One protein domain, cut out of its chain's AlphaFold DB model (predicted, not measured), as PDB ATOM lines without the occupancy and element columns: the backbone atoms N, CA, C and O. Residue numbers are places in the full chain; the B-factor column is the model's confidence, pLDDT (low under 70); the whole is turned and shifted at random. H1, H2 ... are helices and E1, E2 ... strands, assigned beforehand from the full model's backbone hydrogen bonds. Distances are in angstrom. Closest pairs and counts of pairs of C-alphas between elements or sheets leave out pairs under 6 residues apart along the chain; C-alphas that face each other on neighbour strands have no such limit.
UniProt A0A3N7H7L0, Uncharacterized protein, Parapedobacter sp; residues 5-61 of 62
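Overview. This is residues 5 to 61 of the 62 residues of an uncharacterized protein of Parapedobacter sp (UniProt A0A3N7H7L0). A three-stranded sheet, E3-E4-E5, makes a wall, and over one side of it lie a short helix, H1, and a small hairpin, E1-E2. The 57 printed residues run E1 to E5, then H1, class mixed; E3-E4-E5 is a meander, each strand antiparallel to the one before. It is compact, radius of gyration of the C-alphas 10.5 A, spanning 28 by 26 by 19 A.

Arrangement. Start at E1, residues 5 to 8, in a hairpin with E2, residues 15 to 19; N 7 and O 16 are 3.0 A apart. E3, residues 23 to 29, forms a hairpin with E4, residues 32 to 37, with N 27 and O 34 at 2.9 A. E4 forms another with E5, residues 45 to 49, with N 35 and O 47 at 2.8 A. H1, residues 53 to 60, with every O i to N i+4 pair within hydrogen-bond range, is on this sheet, over E4, at a height of 10.2 A; their closest C-alphas, Thr 33 and Leu 53, are 5.7 A apart. The closest C-alphas of E1 and E5, Thr 8 and Val 49, are 5.3 A apart.

Along the chain. Find C-alpha 5 at (-35.075, 2.027, 138.700), where E1 begins. E3 spans 16.4 A and E4 16.2 A; H1 ends at C-alpha 60, (-33.020, 1.411, 146.264).

Size, cuts and confidence. The printed part has no cut and no long link; pLDDT is under 70 at residues 11, 13, 39 to 44 and 60 to 61.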
ATOM      1  N   LEU A   5     -33.757   2.215 138.105       72.31
ATOM      2  CA  LEU A   5     -35.075   2.027 138.700       72.31
ATOM      3  C   LEU A   5     -36.138   2.055 137.607       72.31
ATOM      4  O   LEU A   5     -36.192   2.993 136.806       72.31
ATOM      5  N   ARG A   6     -36.991   1.029 137.573       73.88
ATOM      6  CA  ARG A   6     -38.219   1.033 136.773       73.88
ATOM      7  C   ARG A   6     -39.367   1.476 137.661       73.88
ATOM      8  O   ARG A   6     -39.717   0.758 138.588       73.88
ATOM      9  N   LEU A   7     -39.927   2.640 137.361       78.62
ATOM     10  CA  LEU A   7     -41.019   3.242 138.124       78.62
ATOM     11  C   LEU A   7     -42.133   3.673 137.184       78.62
ATOM     12  O   LEU A   7     -41.901   3.855 135.989       78.62
ATOM     13  N   THR A   8     -43.333   3.871 137.702       79.25
ATOM     14  CA  THR A   8     -44.503   4.169 136.880       79.25
ATOM     15  C   THR A   8     -44.882   5.627 137.034       79.25
ATOM     16  O   THR A   8     -45.285   6.072 138.108       79.25
ATOM     17  N   LYS A   9     -44.799   6.400 135.946       81.69
ATOM     18  CA  LYS A   9     -45.138   7.825 135.987       81.69
ATOM     19  C   LYS A   9     -46.626   8.003 136.275       81.69
ATOM     20  O   LYS A   9     -47.473   7.521 135.521       81.69
ATOM     21  N   LEU A  10     -46.954   8.780 137.306       77.12
ATOM     22  CA  LEU A  10     -48.334   8.984 137.746       77.12
ATOM     23  C   LEU A  10     -49.223   9.575 136.642       77.12
ATOM     24  O   LEU A  10     -50.320   9.084 136.402       77.12
ATOM     25  N   LYS A  11     -48.719  10.594 135.931       69.25
ATOM     26  CA  LYS A  11     -49.474  11.320 134.894       69.25
ATOM     27  C   LYS A  11     -49.748  10.524 133.614       69.25
ATOM     28  O   LYS A  11     -50.689  10.866 132.914       69.25
ATOM     29  N   SER A  12     -48.905   9.550 133.276       71.38
ATOM     30  CA  SER A  12     -48.923   8.899 131.953       71.38
ATOM     31  C   SER A  12     -49.198   7.394 132.037       71.38
ATOM     32  O   SER A  12     -49.557   6.772 131.049       71.38
ATOM     33  N   GLY A  13     -49.002   6.773 133.208       69.00
ATOM     34  CA  GLY A  13     -49.007   5.312 133.344       69.00
ATOM     35  C   GLY A  13     -47.827   4.623 132.648       69.00
ATOM     36  O   GLY A  13     -47.717   3.403 132.697       69.00
ATOM     37  N   GLU A  14     -46.937   5.390 132.023       73.38
ATOM     38  CA  GLU A  14     -45.772   4.875 131.322       73.38
ATOM     39  C   GLU A  14     -44.672   4.457 132.308       73.38
ATOM     40  O   GLU A  14     -44.390   5.191 133.271       73.38
ATOM     41  N   PRO A  15     -44.011   3.313 132.060       76.44
ATOM     42  CA  PRO A  15     -42.835   2.921 132.811       76.44
ATOM     43  C   PRO A  15     -41.681   3.859 132.456       76.44
ATOM     44  O   PRO A  15     -41.247   3.947 131.307       76.44
ATOM     45  N   VAL A  16     -41.152   4.545 133.458       77.62
ATOM     46  CA  VAL A  16     -39.946   5.351 133.347       77.62
ATOM     47  C   VAL A  16     -38.746   4.561 133.852       77.62
ATOM     48  O   VAL A  16     -38.850   3.724 134.751       77.62
ATOM     49  N   ARG A  17     -37.583   4.854 133.278       75.44
ATOM     50  CA  ARG A  17     -36.295   4.386 133.783       75.44
ATOM     51  C   ARG A  17     -35.548   5.579 134.348       75.44
ATOM     52  O   ARG A  17     -35.269   6.518 133.606       75.44
ATOM     53  N   ILE A  18     -35.238   5.538 135.635       74.88
ATOM     54  CA  ILE A  18     -34.452   6.576 136.301       74.88
ATOM     55  C   ILE A  18     -33.107   5.966 136.668       74.88
ATOM     56  O   ILE A  18     -33.058   4.877 137.238       74.88
ATOM     57  N   ASN A  19     -32.021   6.653 136.313       77.31
ATOM     58  CA  ASN A  19     -30.706   6.294 136.822       77.31
ATOM     59  C   ASN A  19     -30.572   6.837 138.245       77.31
ATOM     60  O   ASN A  19     -30.685   8.049 138.439       77.31
ATOM     61  N   PHE A  20     -30.323   5.951 139.205       71.38
ATOM     62  CA  PHE A  20     -30.136   6.317 140.601       71.38
ATOM     63  C   PHE A  20     -28.982   7.296 140.814       71.38
ATOM     64  O   PHE A  20     -29.129   8.214 141.608       71.38
ATOM     65  N   ASP A  21     -27.896   7.180 140.045       73.75
ATOM     66  CA  ASP A  21     -26.738   8.080 140.171       73.75
ATOM     67  C   ASP A  21     -27.109   9.558 139.948       73.75
ATOM     68  O   ASP A  21     -26.389  10.462 140.365       73.75
ATOM     69  N   ASN A  22     -28.244   9.808 139.287       76.50
ATOM     70  CA  ASN A  22     -28.752  11.146 139.013       76.50
ATOM     71  C   ASN A  22     -29.839  11.587 140.007       76.50
ATOM     72  O   ASN A  22     -30.262  12.741 139.954       76.50
ATOM     73  N   VAL A  23     -30.338  10.700 140.873       79.06
ATOM     74  CA  VAL A  23     -31.360  11.032 141.873       79.06
ATOM     75  C   VAL A  23     -30.704  11.833 142.989       79.06
ATOM     76  O   VAL A  23     -29.815  11.344 143.673       79.06
ATOM     77  N   ALA A  24     -31.156  13.071 143.176       82.69
ATOM     78  CA  ALA A  24     -30.677  13.916 144.260       82.69
ATOM     79  C   ALA A  24     -31.376  13.548 145.571       82.69
ATOM     80  O   ALA A  24     -30.723  13.316 146.583       82.69
ATOM     81  N   TYR A  25     -32.709  13.488 145.550       83.38
ATOM     82  CA  TYR A  25     -33.526  13.058 146.682       83.38
ATOM     83  C   TYR A  25     -34.946  12.711 146.226       83.38
ATOM     84  O   TYR A  25     -35.387  13.081 145.135       83.38
ATOM     85  N   TYR A  26     -35.681  11.997 147.069       85.75
ATOM     86  CA  TYR A  26     -37.086  11.666 146.861       85.75
ATOM     87  C   TYR A  26     -37.862  11.865 148.163       85.75
ATOM     88  O   TYR A  26     -37.292  11.822 149.253       85.75
ATOM     89  N   LYS A  27     -39.159  12.153 148.058       85.44
ATOM     90  CA  LYS A  27     -40.021  12.421 149.216       85.44
ATOM     91  C   LYS A  27     -41.448  11.953 148.978       85.44
ATOM     92  O   LYS A  27     -41.913  11.884 147.839       85.44
ATOM     93  N   VAL A  28     -42.165  11.708 150.070       86.81
ATOM     94  CA  VAL A  28     -43.606  11.447 150.031       86.81
ATOM     95  C   VAL A  28     -44.342  12.703 149.565       86.81
ATOM     96  O   VAL A  28     -44.104  13.804 150.070       86.81
ATOM     97  N   LYS A  29     -45.272  12.540 148.627       83.44
ATOM     98  CA  LYS A  29     -46.223  13.567 148.201       83.44
ATOM     99  C   LYS A  29     -47.624  12.959 148.126       83.44
ATOM    100  O   LYS A  29     -48.074  12.521 147.070       83.44
ATOM    101  N   GLY A  30     -48.314  12.946 149.266       81.62
ATOM    102  CA  GLY A  30     -49.606  12.267 149.410       81.62
ATOM    103  C   GLY A  30     -49.433  10.747 149.408       81.62
ATOM    104  O   GLY A  30     -48.590  10.235 150.133       81.62
ATOM    105  N   GLU A  31     -50.192  10.037 148.572       81.31
ATOM    106  CA  GLU A  31     -50.082   8.574 148.387       81.31
ATOM    107  C   GLU A  31     -48.956   8.160 147.417       81.31
ATOM    108  O   GLU A  31     -48.780   6.982 147.114       81.31
ATOM    109  N   HIS A  32     -48.199   9.128 146.901       83.44
ATOM    110  CA  HIS A  32     -47.211   8.939 145.841       83.44
ATOM    111  C   HIS A  32     -45.825   9.405 146.268       83.44
ATOM    112  O   HIS A  32     -45.673  10.157 147.233       83.44
ATOM    113  N   THR A  33     -44.814   9.017 145.495       85.25
ATOM    114  CA  THR A  33     -43.439   9.474 145.702       85.25
ATOM    115  C   THR A  33     -43.050  10.489 144.635       85.25
ATOM    116  O   THR A  33     -43.282  10.305 143.438       85.25
ATOM    117  N   GLU A  34     -42.467  11.598 145.074       87.06
ATOM    118  CA  GLU A  34     -41.859  12.600 144.212       87.06
ATOM    119  C   GLU A  34     -40.346  12.376 144.194       87.06
ATOM    120  O   GLU A  34     -39.697  12.438 145.234       87.06
ATOM    121  N   ILE A  35     -39.797  12.107 143.013       85.81
ATOM    122  CA  ILE A  35     -38.373  11.863 142.789       85.81
ATOM    123  C   ILE A  35     -37.785  13.072 142.090       85.81
ATOM    124  O   ILE A  35     -38.289  13.503 141.051       85.81
ATOM    125  N   ILE A  36     -36.708  13.601 142.652       85.81
ATOM    126  CA  ILE A  36     -36.002  14.756 142.120       85.81
ATOM    127  C   ILE A  36     -34.628  14.278 141.685       85.81
ATOM    128  O   ILE A  36     -33.847  13.748 142.476       85.81
ATOM    129  N   PHE A  37     -34.353  14.419 140.395       82.19
ATOM    130  CA  PHE A  37     -33.086  14.026 139.804       82.19
ATOM    131  C   PHE A  37     -32.485  15.168 138.997       82.19
ATOM    132  O   PHE A  37     -33.175  15.920 138.304       82.19
ATOM    133  N   VAL A  38     -31.169  15.278 139.088       73.31
ATOM    134  CA  VAL A  38     -30.373  16.283 138.397       73.31
ATOM    135  C   VAL A  38     -29.965  15.685 137.060       73.31
ATOM    136  O   VAL A  38     -29.358  14.617 136.986       73.31
ATOM    137  N   SER A  39     -30.333  16.354 135.971       69.25
ATOM    138  CA  SER A  39     -29.896  15.977 134.629       69.25
ATOM    139  C   SER A  39     -29.087  17.121 134.035       69.25
ATOM    140  O   SER A  39     -29.556  18.261 134.086       69.25
ATOM    141  N   PRO A  40     -27.943  16.851 133.381       64.31
ATOM    142  CA  PRO A  40     -27.139  17.896 132.743       64.31
ATOM    143  C   PRO A  40     -27.918  18.698 131.689       64.31
ATOM    144  O   PRO A  40     -27.554  19.826 131.379       64.31
ATOM    145  N   LYS A  41     -29.017  18.148 131.155       65.00
ATOM    146  CA  LYS A  41     -29.859  18.822 130.158       65.00
ATOM    147  C   LYS A  41     -30.929  19.742 130.762       65.00
ATOM    148  O   LYS A  41     -31.366  20.666 130.087       65.00
ATOM    149  N   TYR A  42     -31.358  19.502 132.001       59.22
ATOM    150  CA  TYR A  42     -32.545  20.153 132.575       59.22
ATOM    151  C   TYR A  42     -32.326  20.765 133.965       59.22
ATOM    152  O   TYR A  42     -33.266  21.326 134.514       59.22
ATOM    153  N   HIS A  43     -31.098  20.715 134.494       62.31
ATOM    154  CA  HIS A  43     -30.696  21.173 135.833       62.31
ATOM    155  C   HIS A  43     -31.417  20.421 136.968       62.31
ATOM    156  O   HIS A  43     -30.768  19.652 137.663       62.31
ATOM    157  N   GLU A  44     -32.741  20.501 137.091       64.81
ATOM    158  CA  GLU A  44     -33.541  19.693 138.021       64.81
ATOM    159  C   GLU A  44     -34.817  19.191 137.345       64.81
ATOM    160  O   GLU A  44     -35.597  19.956 136.777       64.81
ATOM    161  N   HIS A  45     -35.053  17.882 137.430       78.38
ATOM    162  CA  HIS A  45     -36.293  17.262 136.999       78.38
ATOM    163  C   HIS A  45     -37.005  16.608 138.171       78.38
ATOM    164  O   HIS A  45     -36.440  15.800 138.904       78.38
ATOM    165  N   THR A  46     -38.291  16.918 138.286       81.75
ATOM    166  CA  THR A  46     -39.191  16.302 139.253       81.75
ATOM    167  C   THR A  46     -40.088  15.292 138.550       81.75
ATOM    168  O   THR A  46     -40.704  15.592 137.522       81.75
ATOM    169  N   LEU A  47     -40.200  14.097 139.116       83.62
ATOM    170  CA  LEU A  47     -41.057  13.038 138.616       83.62
ATOM    171  C   LEU A  47     -41.938  12.492 139.734       83.62
ATOM    172  O   LEU A  47     -41.458  12.050 140.769       83.62
ATOM    173  N   LEU A  48     -43.240  12.477 139.473       85.56
ATOM    174  CA  LEU A  48     -44.223  11.823 140.325       85.56
ATOM    175  C   LEU A  48     -44.431  10.387 139.869       85.56
ATOM    176  O   LEU A  48     -44.802  10.147 138.711       85.56
ATOM    177  N   VAL A  49     -44.206   9.460 140.788       85.62
ATOM    178  CA  VAL A  49     -44.331   8.024 140.559       85.62
ATOM    179  C   VAL A  49     -45.461   7.444 141.403       85.62
ATOM    180  O   VAL A  49     -45.794   7.989 142.454       85.62
ATOM    181  N   LYS A  50     -46.098   6.381 140.910       85.12
ATOM    182  CA  LYS A  50     -47.228   5.736 141.601       85.12
ATOM    183  C   LYS A  50     -46.789   4.980 142.852       85.12
ATOM    184  O   LYS A  50     -47.601   4.791 143.749       85.12
ATOM    185  N   GLU A  51     -45.540   4.541 142.874       83.50
ATOM    186  CA  GLU A  51     -44.937   3.752 143.934       83.50
ATOM    187  C   GLU A  51     -44.847   4.545 145.252       83.50
ATOM    188  O   GLU A  51     -44.566   5.753 145.259       83.50
ATOM    189  N   SER A  52     -45.077   3.857 146.373       83.50
ATOM    190  CA  SER A  52     -44.917   4.429 147.714       83.50
ATOM    191  C   SER A  52     -43.440   4.581 148.083       83.50
ATOM    192  O   SER A  52     -42.571   3.949 147.478       83.50
ATOM    193  N   LEU A  53     -43.148   5.396 149.102       82.44
ATOM    194  CA  LEU A  53     -41.774   5.627 149.555       82.44
ATOM    195  C   LEU A  53     -41.076   4.313 149.919       82.44
ATOM    196  O   LEU A  53     -39.965   4.079 149.478       82.44
ATOM    197  N   GLU A  54     -41.772   3.415 150.616       81.62
ATOM    198  CA  GLU A  54     -41.249   2.101 151.004       81.62
ATOM    199  C   GLU A  54     -40.920   1.213 149.796       81.62
ATOM    200  O   GLU A  54     -39.970   0.431 149.829       81.62
ATOM    201  N   GLN A  55     -41.709   1.296 148.721       80.06
ATOM    202  CA  GLN A  55     -41.415   0.569 147.486       80.06
ATOM    203  C   GLN A  55     -40.184   1.148 146.799       80.06
ATOM    204  O   GLN A  55     -39.356   0.388 146.301       80.06
ATOM    205  N   VAL A  56     -40.055   2.476 146.792       78.56
ATOM    206  CA  VAL A  56     -38.865   3.158 146.283       78.56
ATOM    207  C   VAL A  56     -37.645   2.783 147.130       78.56
ATOM    208  O   VAL A  56     -36.671   2.318 146.553       78.56
ATOM    209  N   ASP A  57     -37.719   2.829 148.461       79.31
ATOM    210  CA  ASP A  57     -36.642   2.422 149.381       79.31
ATOM    211  C   ASP A  57     -36.200   0.969 149.150       79.31
ATOM    212  O   ASP A  57     -35.013   0.693 148.980       79.31
ATOM    213  N   ARG A  58     -37.147   0.029 149.016       79.31
ATOM    214  CA  ARG A  58     -36.825  -1.375 148.696       79.31
ATOM    215  C   ARG A  58     -36.138  -1.536 147.344       79.31
ATOM    216  O   ARG A  58     -35.259  -2.383 147.209       79.31
ATOM    217  N   LEU A  59     -36.550  -0.768 146.336       74.94
ATOM    218  CA  LEU A  59     -35.912  -0.782 145.014       74.94
ATOM    219  C   LEU A  59     -34.520  -0.138 145.045       74.94
ATOM    220  O   LEU A  59     -33.673  -0.471 144.217       74.94
ATOM    221  N   LEU A  60     -34.298   0.765 145.997       67.19
ATOM    222  CA  LEU A  60     -33.020   1.411 146.264       67.19
ATOM    223  C   LEU A  60     -32.077   0.553 147.113       67.19
ATOM    224  O   LEU A  60     -30.877   0.809 147.113       67.19
ATOM    225  N   GLY A  61     -32.592  -0.492 147.767       62.25
ATOM    226  CA  GLY A  61     -31.794  -1.412 148.576       62.25
ATOM    227  C   GLY A  61     -31.212  -0.766 149.836       62.25
ATOM    228  O   GLY A  61     -30.162  -1.214 150.299       62.25
TER     229      GLY A  61